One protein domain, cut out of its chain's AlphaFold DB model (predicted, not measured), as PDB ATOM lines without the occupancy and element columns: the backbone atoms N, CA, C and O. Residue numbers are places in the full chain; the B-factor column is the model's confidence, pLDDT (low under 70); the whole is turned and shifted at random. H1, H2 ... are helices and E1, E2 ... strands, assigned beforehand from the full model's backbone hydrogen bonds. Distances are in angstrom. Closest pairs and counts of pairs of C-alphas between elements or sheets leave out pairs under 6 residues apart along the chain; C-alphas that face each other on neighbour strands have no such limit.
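AT A GLANCE: This is residues 677 to 755 of the 772 residues of the protein "(pine wood nematode) hypothetical protein" of Bursaphelenchus xylophilus (UniProt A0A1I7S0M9). A small antiparallel sheet of three strands has one long helix, H1, lying crosswise over one face; two shorter helices, H2 and H3, lie beyond the E1 side of the sheet, with H2 folding back beside the last part of H1 as a helical hairpin. A long link, residues 705 to 720, runs from the far edge strand E3 round to the beginning of H1. The printed part has 79 residues with three named strands followed by three named helices, in the order E1 E2 E3 H1 H2 H3, and the class is mixed, helices and strands. The sheet's order is E1, E2, E3. The whole is compact, with a radius of gyration of the C-alphas of 12.8 A, and it spans 35 by 32 by 22 A.

HOW THE PARTS SIT: The sheet is made of E1, residues 678 to 684, E2, residues 689 to 695, and E3, residues 700 to 704, and is a meander, each strand the antiparallel neighbour of the one before. E1 and E2 form a hairpin at 171 degrees, with N 681 and O 692 within hydrogen-bond range at 2.8 A. E2 and E3 form a hairpin at 170 degrees, with N 693 and O 701 within hydrogen-bond range at 2.8 A. H1, residues 721 to 734, is on the sheet at a height over the sheet of 9.6 A; H1 and the sheet E1 E2 E3 are two layers, a helix on one face of a sheet. It runs across the strands, at 77 degrees to E1 on the local plane, and lies over E1, E2 and, only just, E3, on which 3 of its C-alphas fall. The closest C-alphas of E1 and H1 are those of Leu 681 and Leu 731, 6.4 A apart. H2, residues 740 to 747, is not on the sheet. H1 touches H2 with residues 730 to 734 alone, at a shallow tilt of 14 degrees, opposite ways, in a helical hairpin; their closest C-alphas are those of Leu 734 and Tyr 746, 5.8 A apart. H3, residues 751 to 754, and H2 touch only at the corner by their link, and only just, with 3 pairs of C-alphas within 8 A; the closest are those of Asn 745 and Trp 751, 5.7 A apart. H3 is apart from E1, E2 and E3. In H1 and H2 every O i to N i+4 pair is within hydrogen-bond range, and H3 is too short for such a pair.

IN THESE COORDINATES: E1 begins at C-alpha 678 (12.496, -4.069, 27.249) and is 19.5 A long, E2 is 20.3 A and E3 14.0 A. H1 begins at C-alpha 721 (21.091, -21.842, 33.033) and is 20.1 A long. H2 is 10.4 A long, and H3, 5.1 A, ends at C-alpha 754 (35.584, -6.556, 38.511).

THE WHOLE: The two C-alphas farthest apart are those of Leu 712 and Asn 739, at 35.2 A. The printed part has no cut. The link from E3 to H1 is long, with 16 residues, and the other links are tight. The mean pLDDT of the printed part is 90.7, and residues 754 to 755 are under 70.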
ATOM      1  N   THR A 677       8.008  -2.545  26.763       90.00
ATOM      2  CA  THR A 677       9.170  -2.187  27.587       90.00
ATOM      3  C   THR A 677      10.160  -3.344  27.624       90.00
ATOM      4  O   THR A 677       9.786  -4.457  28.001       90.00
ATOM      5  N   TYR A 678      11.414  -3.083  27.259       94.25
ATOM      6  CA  TYR A 678      12.496  -4.069  27.249       94.25
ATOM      7  C   TYR A 678      13.847  -3.433  27.549       94.25
ATOM      8  O   TYR A 678      14.027  -2.222  27.414       94.25
ATOM      9  N   TRP A 679      14.776  -4.280  27.972       96.06
ATOM     10  CA  TRP A 679      16.161  -3.954  28.277       96.06
ATOM     11  C   TRP A 679      17.041  -5.074  27.715       96.06
ATOM     12  O   TRP A 679      16.687  -6.247  27.861       96.06
ATOM     13  N   CYS A 680      18.143  -4.733  27.053       98.12
ATOM     14  CA  CYS A 680      18.964  -5.686  26.312       98.12
ATOM     15  C   CYS A 680      20.467  -5.435  26.459       98.12
ATOM     16  O   CYS A 680      20.912  -4.291  26.528       98.12
ATOM     17  N   LEU A 681      21.238  -6.521  26.402       98.38
ATOM     18  CA  LEU A 681      22.680  -6.524  26.178       98.38
ATOM     19  C   LEU A 681      22.947  -6.786  24.695       98.38
ATOM     20  O   LEU A 681      22.567  -7.842  24.185       98.38
ATOM     21  N   ARG A 682      23.628  -5.865  24.014       98.19
ATOM     22  CA  ARG A 682      24.215  -6.103  22.689       98.19
ATOM     23  C   ARG A 682      25.725  -6.251  22.873       98.19
ATOM     24  O   ARG A 682      26.394  -5.286  23.226       98.19
ATOM     25  N   THR A 683      26.256  -7.448  22.654       97.75
ATOM     26  CA  THR A 683      27.681  -7.755  22.856       97.75
ATOM     27  C   THR A 683      28.364  -8.011  21.522       97.75
ATOM     28  O   THR A 683      27.871  -8.819  20.732       97.75
ATOM     29  N   VAL A 684      29.494  -7.340  21.284       96.31
ATOM     30  CA  VAL A 684      30.340  -7.519  20.100       96.31
ATOM     31  C   VAL A 684      31.813  -7.547  20.512       96.31
ATOM     32  O   VAL A 684      32.351  -6.560  21.012       96.31
ATOM     33  N   ASN A 685      32.476  -8.676  20.270       93.00
ATOM     34  CA  ASN A 685      33.926  -8.840  20.353       93.00
ATOM     35  C   ASN A 685      34.403  -9.873  19.307       93.00
ATOM     36  O   ASN A 685      33.641 -10.265  18.426       93.00
ATOM     37  N   GLU A 686      35.659 -10.320  19.383       89.94
ATOM     38  CA  GLU A 686      36.261 -11.265  18.423       89.94
ATOM     39  C   GLU A 686      35.597 -12.657  18.373       89.94
ATOM     40  O   GLU A 686      35.775 -13.384  17.399       89.94
ATOM     41  N   THR A 687      34.855 -13.044  19.415       90.31
ATOM     42  CA  THR A 687      34.281 -14.397  19.585       90.31
ATOM     43  C   THR A 687      32.765 -14.400  19.775       90.31
ATOM     44  O   THR A 687      32.100 -15.366  19.414       90.31
ATOM     45  N   HIS A 688      32.204 -13.327  20.332       93.25
ATOM     46  CA  HIS A 688      30.801 -13.196  20.696       93.25
ATOM     47  C   HIS A 688      30.163 -12.032  19.944       93.25
ATOM     48  O   HIS A 688      30.659 -10.906  19.982       93.25
ATOM     49  N   ASN A 689      29.021 -12.294  19.315       97.00
ATOM     50  CA  ASN A 689      28.272 -11.295  18.572       97.00
ATOM     51  C   ASN A 689      26.771 -11.538  18.781       97.00
ATOM     52  O   ASN A 689      26.124 -12.145  17.937       97.00
ATOM     53  N   PHE A 690      26.214 -11.118  19.919       97.31
ATOM     54  CA  PHE A 690      24.840 -11.469  20.309       97.31
ATOM     55  C   PHE A 690      23.989 -10.283  20.782       97.31
ATOM     56  O   PHE A 690      24.502  -9.213  21.124       97.31
ATOM     57  N   LEU A 691      22.671 -10.495  20.813       98.38
ATOM     58  CA  LEU A 691      21.680  -9.655  21.486       98.38
ATOM     59  C   LEU A 691      20.878 -10.520  22.469       98.38
ATOM     60  O   LEU A 691      20.148 -11.418  22.048       98.38
ATOM     61  N   TYR A 692      20.981 -10.220  23.762       98.12
ATOM     62  CA  TYR A 692      20.135 -10.768  24.826       98.12
ATOM     63  C   TYR A 692      19.134  -9.701  25.273       98.12
ATOM     64  O   TYR A 692      19.547  -8.580  25.540       98.12
ATOM     65  N   CYS A 693      17.847 -10.027  25.391       97.25
ATOM     66  CA  CYS A 693      16.806  -9.087  25.811       97.25
ATOM     67  C   CYS A 693      15.865  -9.674  26.861       97.25
ATOM     68  O   CYS A 693      15.403 -10.811  26.741       97.25
ATOM     69  N   GLU A 694      15.468  -8.830  27.810       95.06
ATOM     70  CA  GLU A 694      14.381  -9.084  28.747       95.06
ATOM     71  C   GLU A 694      13.255  -8.058  28.584       95.06
ATOM     72  O   GLU A 694      13.483  -6.848  28.546       95.06
ATOM     73  N   PHE A 695      12.012  -8.535  28.547       92.56
ATOM     74  CA  PHE A 695      10.811  -7.716  28.387       92.56
ATOM     75  C   PHE A 695      10.018  -7.626  29.698       92.56
ATOM     76  O   PHE A 695       9.995  -8.559  30.502       92.56
ATOM     77  N   VAL A 696       9.275  -6.529  29.888       87.88
ATOM     78  CA  VAL A 696       8.400  -6.303  31.060       87.88
ATOM     79  C   VAL A 696       7.330  -7.387  31.244       87.88
ATOM     80  O   VAL A 696       6.910  -7.667  32.364       87.88
ATOM     81  N   THR A 697       6.934  -8.053  30.157       83.12
ATOM     82  CA  THR A 697       6.027  -9.213  30.156       83.12
ATOM     83  C   THR A 697       6.629 -10.460  30.816       83.12
ATOM     84  O   THR A 697       5.933 -11.458  30.991       83.12
ATOM     85  N   GLY A 698       7.917 -10.429  31.168       85.50
ATOM     86  CA  GLY A 698       8.689 -11.577  31.630       85.50
ATOM     87  C   GLY A 698       9.241 -12.448  30.497       85.50
ATOM     88  O   GLY A 698       9.833 -13.479  30.792       85.50
ATOM     89  N   PHE A 699       9.055 -12.042  29.239       89.62
ATOM     90  CA  PHE A 699       9.615 -12.712  28.067       89.62
ATOM     91  C   PHE A 699      11.124 -12.440  27.928       89.62
ATOM     92  O   PHE A 699      11.604 -11.366  28.296       89.62
ATOM     93  N   LEU A 700      11.851 -13.419  27.395       92.75
ATOM     94  CA  LEU A 700      13.300 -13.460  27.221       92.75
ATOM     95  C   LEU A 700      13.630 -13.802  25.759       92.75
ATOM     96  O   LEU A 700      12.995 -14.686  25.175       92.75
ATOM     97  N   SER A 701      14.646 -13.176  25.172       94.75
ATOM     98  CA  SER A 701      15.156 -13.593  23.859       94.75
ATOM     99  C   SER A 701      16.669 -13.495  23.743       94.75
ATOM    100  O   SER A 701      17.275 -12.601  24.328       94.75
ATOM    101  N   PHE A 702      17.257 -14.383  22.946       95.94
ATOM    102  CA  PHE A 702      18.677 -14.398  22.616       95.94
ATOM    103  C   PHE A 702      18.860 -14.683  21.123       95.94
ATOM    104  O   PHE A 702      18.238 -15.604  20.592       95.94
ATOM    105  N   TYR A 703      19.720 -13.904  20.470       95.56
ATOM    106  CA  TYR A 703      20.086 -14.058  19.060       95.56
ATOM    107  C   TYR A 703      21.609 -13.953  18.929       95.56
ATOM    108  O   TYR A 703      22.179 -12.957  19.380       95.56
ATOM    109  N   ASP A 704      22.256 -14.945  18.314       93.25
ATOM    110  CA  ASP A 704      23.682 -14.907  17.965       93.25
ATOM    111  C   ASP A 704      23.832 -14.598  16.470       93.25
ATOM    112  O   ASP A 704      23.473 -15.406  15.614       93.25
ATOM    113  N   PHE A 705      24.371 -13.423  16.151       95.25
ATOM    114  CA  PHE A 705      24.533 -12.926  14.785       95.25
ATOM    115  C   PHE A 705      25.649 -13.645  14.013       95.25
ATOM    116  O   PHE A 705      25.735 -13.481  12.797       95.25
ATOM    117  N   ASN A 706      26.491 -14.446  14.677       91.25
ATOM    118  CA  ASN A 706      27.452 -15.317  13.993       91.25
ATOM    119  C   ASN A 706      26.760 -16.489  13.272       91.25
ATOM    120  O   ASN A 706      27.334 -17.056  12.343       91.25
ATOM    121  N   VAL A 707      25.539 -16.849  13.693       88.00
ATOM    122  CA  VAL A 707      24.739 -17.958  13.139       88.00
ATOM    123  C   VAL A 707      23.459 -17.430  12.476       88.00
ATOM    124  O   VAL A 707      23.134 -17.822  11.358       88.00
ATOM    125  N   ASP A 708      22.763 -16.502  13.136       87.94
ATOM    126  CA  ASP A 708      21.525 -15.865  12.686       87.94
ATOM    127  C   ASP A 708      21.682 -14.329  12.605       87.94
ATOM    128  O   ASP A 708      21.159 -13.582  13.440       87.94
ATOM    129  N   PRO A 709      22.381 -13.810  11.577       92.25
ATOM    130  CA  PRO A 709      22.570 -12.370  11.385       92.25
ATOM    131  C   PRO A 709      21.277 -11.603  11.047       92.25
ATOM    132  O   PRO A 709      21.319 -10.382  10.920       92.25
ATOM    133  N   ASN A 710      20.137 -12.285  10.873       90.38
ATOM    134  CA  ASN A 710      18.835 -11.666  10.588       90.38
ATOM    135  C   ASN A 710      17.839 -11.788  11.761       90.38
ATOM    136  O   ASN A 710      16.722 -11.281  11.656       90.38
ATOM    137  N   GLN A 711      18.243 -12.394  12.884       94.50
ATOM    138  CA  GLN A 711      17.457 -12.529  14.120       94.50
ATOM    139  C   GLN A 711      16.128 -13.306  13.932       94.50
ATOM    140  O   GLN A 711      15.136 -13.094  14.646       94.50
ATOM    141  N   LEU A 712      16.104 -14.211  12.949       86.25
ATOM    142  CA  LEU A 712      14.967 -15.039  12.548       86.25
ATOM    143  C   LEU A 712      14.538 -16.057  13.613       86.25
ATOM    144  O   LEU A 712      13.346 -16.362  13.673       86.25
ATOM    145  N   THR A 713      15.437 -16.511  14.493       83.50
ATOM    146  CA  THR A 713      15.169 -17.586  15.465       83.50
ATOM    147  C   THR A 713      15.695 -17.249  16.861       83.50
ATOM    148  O   THR A 713      16.881 -17.008  17.064       83.50
ATOM    149  N   ASN A 714      14.812 -17.266  17.860       86.06
ATOM    150  CA  ASN A 714      15.163 -17.012  19.257       86.06
ATOM    151  C   ASN A 714      15.819 -18.236  19.938       86.06
ATOM    152  O   ASN A 714      15.136 -19.105  20.487       86.06
ATOM    153  N   ALA A 715      17.153 -18.263  19.973       85.31
ATOM    154  CA  ALA A 715      17.974 -19.340  20.540       85.31
ATOM    155  C   ALA A 715      18.033 -19.367  22.092       85.31
ATOM    156  O   ALA A 715      18.834 -20.088  22.684       85.31
ATOM    157  N   ILE A 716      17.163 -18.629  22.796       87.44
ATOM    158  CA  ILE A 716      17.127 -18.546  24.273       87.44
ATOM    159  C   ILE A 716      17.066 -19.906  24.990       87.44
ATOM    160  O   ILE A 716      17.527 -20.024  26.123       87.44
ATOM    161  N   PHE A 717      16.507 -20.944  24.358       81.56
ATOM    162  CA  PHE A 717      16.375 -22.282  24.949       81.56
ATOM    163  C   PHE A 717      17.620 -23.168  24.817       81.56
ATOM    164  O   PHE A 717      17.653 -24.223  25.459       81.56
ATOM    165  N   GLU A 718      18.590 -22.743  24.006       80.31
ATOM    166  CA  GLU A 718      19.887 -23.398  23.784       80.31
ATOM    167  C   GLU A 718      20.928 -22.942  24.818       80.31
ATOM    168  O   GLU A 718      21.882 -23.666  25.096       80.31
ATOM    169  N   LEU A 719      20.711 -21.781  25.452       83.69
ATOM    170  CA  LEU A 719      21.541 -21.297  26.549       83.69
ATOM    171  C   LEU A 719      21.458 -22.204  27.784       83.69
ATOM    172  O   LEU A 719      20.382 -22.599  28.243       83.69
ATOM    173  N   GLU A 720      22.614 -22.433  28.402       85.44
ATOM    174  CA  GLU A 720      22.686 -23.007  29.739       85.44
ATOM    175  C   GLU A 720      22.167 -22.045  30.817       85.44
ATOM    176  O   GLU A 720      22.363 -20.829  30.755       85.44
ATOM    177  N   ASN A 721      21.592 -22.609  31.886       84.94
ATOM    178  CA  ASN A 721      21.091 -21.842  33.033       84.94
ATOM    179  C   ASN A 721      22.168 -20.942  33.672       84.94
ATOM    180  O   ASN A 721      21.839 -19.863  34.161       84.94
ATOM    181  N   HIS A 722      23.439 -21.373  33.676       87.62
ATOM    182  CA  HIS A 722      24.541 -20.587  34.238       87.62
ATOM    183  C   HIS A 722      24.780 -19.311  33.411       87.62
ATOM    184  O   HIS A 722      24.847 -18.212  33.963       87.62
ATOM    185  N   ARG A 723      24.810 -19.448  32.078       90.69
ATOM    186  CA  ARG A 723      25.012 -18.347  31.132       90.69
ATOM    187  C   ARG A 723      23.828 -17.385  31.139       90.69
ATOM    188  O   ARG A 723      24.023 -16.175  31.102       90.69
ATOM    189  N   LEU A 724      22.611 -17.913  31.270       90.44
ATOM    190  CA  LEU A 724      21.405 -17.105  31.432       90.44
ATOM    191  C   LEU A 724      21.420 -16.273  32.729       90.44
ATOM    192  O   LEU A 724      20.961 -15.133  32.706       90.44
ATOM    193  N   SER A 725      21.967 -16.796  33.838       90.69
ATOM    194  CA  SER A 725      22.156 -15.988  35.055       90.69
ATOM    195  C   SER A 725      23.148 -14.858  34.804       90.69
ATOM    196  O   SER A 725      22.775 -13.706  34.973       90.69
ATOM    197  N   GLN A 726      24.349 -15.158  34.287       92.69
ATOM    198  CA  GLN A 726      25.363 -14.138  33.969       92.69
ATOM    199  C   GLN A 726      24.800 -12.986  33.119       92.69
ATOM    200  O   GLN A 726      25.066 -11.824  33.409       92.69
ATOM    201  N   LEU A 727      23.994 -13.297  32.096       95.00
ATOM    202  CA  LEU A 727      23.369 -12.293  31.228       95.00
ATOM    203  C   LEU A 727      22.278 -11.475  31.946       95.00
ATOM    204  O   LEU A 727      22.204 -10.263  31.755       95.00
ATOM    205  N   ASN A 728      21.458 -12.096  32.804       94.19
ATOM    206  CA  ASN A 728      20.538 -11.377  33.699       94.19
ATOM    207  C   ASN A 728      21.313 -10.451  34.654       94.19
ATOM    208  O   ASN A 728      20.921  -9.304  34.850       94.19
ATOM    209  N   ASP A 729      22.414 -10.932  35.225       93.81
ATOM    210  CA  ASP A 729      23.163 -10.239  36.272       93.81
ATOM    211  C   ASP A 729      23.947  -9.038  35.694       93.81
ATOM    212  O   ASP A 729      23.855  -7.935  36.236       93.81
ATOM    213  N   GLN A 730      24.584  -9.180  34.521       95.62
ATOM    214  CA  GLN A 730      25.179  -8.052  33.782       95.62
ATOM    215  C   GLN A 730      24.125  -7.002  33.391       95.62
ATOM    216  O   GLN A 730      24.358  -5.801  33.537       95.62
ATOM    217  N   LEU A 731      22.948  -7.442  32.925       95.44
ATOM    218  CA  LEU A 731      21.854  -6.548  32.538       95.44
ATOM    219  C   LEU A 731      21.275  -5.783  33.733       95.44
ATOM    220  O   LEU A 731      20.924  -4.614  33.590       95.44
ATOM    221  N   LEU A 732      21.189  -6.411  34.909       92.69
ATOM    222  CA  LEU A 732      20.767  -5.739  36.137       92.69
ATOM    223  C   LEU A 732      21.790  -4.695  36.602       92.69
ATOM    224  O   LEU A 732      21.373  -3.615  37.011       92.69
ATOM    225  N   ASN A 733      23.091  -4.976  36.478       94.62
ATOM    226  CA  ASN A 733      24.152  -4.041  36.857       94.62
ATOM    227  C   ASN A 733      24.196  -2.813  35.931       94.62
ATOM    228  O   ASN A 733      24.139  -1.679  36.414       94.62
ATOM    229  N   LEU A 734      24.185  -3.019  34.604       95.12
ATOM    230  CA  LEU A 734      24.084  -1.934  33.613       95.12
ATOM    231  C   LEU A 734      22.793  -1.116  33.763       95.12
ATOM    232  O   LEU A 734      22.784   0.078  33.487       95.12
ATOM    233  N   LYS A 735      21.712  -1.729  34.255       91.81
ATOM    234  CA  LYS A 735      20.445  -1.051  34.571       91.81
ATOM    235  C   LYS A 735      20.483  -0.155  35.813       91.81
ATOM    236  O   LYS A 735      19.547   0.613  36.041       91.81
ATOM    237  N   SER A 736      21.537  -0.253  36.612       92.56
ATOM    238  CA  SER A 736      21.765   0.583  37.793       92.56
ATOM    239  C   SER A 736      22.957   1.534  37.664       92.56
ATOM    240  O   SER A 736      23.223   2.255  38.620       92.56
ATOM    241  N   CYS A 737      23.671   1.544  36.531       94.88
ATOM    242  CA  CYS A 737      24.885   2.342  36.389       94.88
ATOM    243  C   CYS A 737      24.560   3.839  36.265       94.88
ATOM    244  O   CYS A 737      23.719   4.256  35.474       94.88
ATOM    245  N   SER A 738      25.207   4.655  37.090       94.81
ATOM    246  CA  SER A 738      24.868   6.067  37.304       94.81
ATOM    247  C   SER A 738      25.910   7.039  36.744       94.81
ATOM    248  O   SER A 738      25.578   8.172  36.399       94.81
ATOM    249  N   ASN A 739      27.155   6.578  36.624       94.12
ATOM    250  CA  ASN A 739      28.345   7.333  36.235       94.12
ATOM    251  C   ASN A 739      29.188   6.546  35.215       94.12
ATOM    252  O   ASN A 739      28.911   5.374  34.940       94.12
ATOM    253  N   GLN A 740      30.206   7.192  34.644       93.50
ATOM    254  CA  GLN A 740      31.042   6.614  33.589       93.50
ATOM    255  C   GLN A 740      31.759   5.336  34.053       93.50
ATOM    256  O   GLN A 740      31.726   4.329  33.351       93.50
ATOM    257  N   GLU A 741      32.365   5.344  35.246       91.88
ATOM    258  CA  GLU A 741      33.138   4.204  35.755       91.88
ATOM    259  C   GLU A 741      32.260   2.961  35.974       91.88
ATOM    260  O   GLU A 741      32.636   1.863  35.561       91.88
ATOM    261  N   GLU A 742      31.076   3.113  36.572       93.88
ATOM    262  CA  GLU A 742      30.109   2.018  36.723       93.88
ATOM    263  C   GLU A 742      29.676   1.459  35.363       93.88
ATOM    264  O   GLU A 742      29.711   0.245  35.145       93.88
ATOM    265  N   CYS A 743      29.276   2.336  34.437       94.81
ATOM    266  CA  CYS A 743      28.753   1.914  33.143       94.81
ATOM    267  C   CYS A 743      29.822   1.216  32.290       94.81
ATOM    268  O   CYS A 743      29.531   0.167  31.712       94.81
ATOM    269  N   GLU A 744      31.062   1.713  32.257       92.88
ATOM    270  CA  GLU A 744      32.160   1.052  31.539       92.88
ATOM    271  C   GLU A 744      32.582  -0.268  32.203       92.88
ATOM    272  O   GLU A 744      32.777  -1.266  31.507       92.88
ATOM    273  N   ASN A 745      32.661  -0.334  33.539       92.75
ATOM    274  CA  ASN A 745      33.039  -1.570  34.233       92.75
ATOM    275  C   ASN A 745      32.031  -2.706  34.012       92.75
ATOM    276  O   ASN A 745      32.450  -3.847  33.815       92.75
ATOM    277  N   TYR A 746      30.725  -2.420  33.977       94.88
ATOM    278  CA  TYR A 746      29.711  -3.431  33.647       94.88
ATOM    279  C   TYR A 746      29.599  -3.721  32.135       94.88
ATOM    280  O   TYR A 746      29.041  -4.749  31.746       94.88
ATOM    281  N   SER A 747      30.153  -2.854  31.282       94.69
ATOM    282  CA  SER A 747      30.241  -3.029  29.821       94.69
ATOM    283  C   SER A 747      31.512  -3.771  29.362       94.69
ATOM    284  O   SER A 747      31.633  -4.151  28.189       94.69
ATOM    285  N   ALA A 748      32.472  -3.976  30.268       91.19
ATOM    286  CA  ALA A 748      33.761  -4.609  30.001       91.19
ATOM    287  C   ALA A 748      33.661  -6.124  29.724       91.19
ATOM    288  O   ALA A 748      32.683  -6.787  30.068       91.19
ATOM    289  N   ALA A 749      34.717  -6.682  29.126       86.12
ATOM    290  CA  ALA A 749      34.845  -8.119  28.856       86.12
ATOM    291  C   ALA A 749      34.863  -8.970  30.142       86.12
ATOM    292  O   ALA A 749      34.321 -10.069  30.183       86.12
ATOM    293  N   ASP A 750      35.499  -8.421  31.174       83.06
ATOM    294  CA  ASP A 750      35.836  -9.001  32.475       83.06
ATOM    295  C   ASP A 750      34.972  -8.423  33.616       83.06
ATOM    296  O   ASP A 750      35.392  -8.384  34.772       83.06
ATOM    297  N   TRP A 751      33.763  -7.941  33.295       83.88
ATOM    298  CA  TRP A 751      32.844  -7.293  34.245       83.88
ATOM    299  C   TRP A 751      32.547  -8.148  35.491       83.88
ATOM    300  O   TRP A 751      32.378  -7.609  36.582       83.88
ATOM    301  N   ASP A 752      32.511  -9.475  35.341       78.12
ATOM    302  CA  ASP A 752      32.231 -10.441  36.404       78.12
ATOM    303  C   ASP A 752      33.391 -10.572  37.404       78.12
ATOM    304  O   ASP A 752      33.164 -10.784  38.593       78.12
ATOM    305  N   GLN A 753      34.627 -10.368  36.942       74.69
ATOM    306  CA  GLN A 753      35.842 -10.351  37.764       74.69
ATOM    307  C   GLN A 753      36.066  -8.998  38.459       74.69
ATOM    308  O   GLN A 753      36.777  -8.933  39.461       74.69
ATOM    309  N   ARG A 754      35.465  -7.914  37.947       65.81
ATOM    310  CA  ARG A 754      35.584  -6.556  38.511       65.81
ATOM    311  C   ARG A 754      34.606  -6.261  39.646       65.81
ATOM    312  O   ARG A 754      34.836  -5.325  40.413       65.81
ATOM    313  N   ILE A 755      33.535  -7.042  39.784       62.97
ATOM    314  CA  ILE A 755      32.614  -6.920  40.918       62.97
ATOM    315  C   ILE A 755      33.348  -7.361  42.187       62.97
ATOM    316  O   ILE A 755      33.552  -8.551  42.428       62.97
TER     317      ILE A 755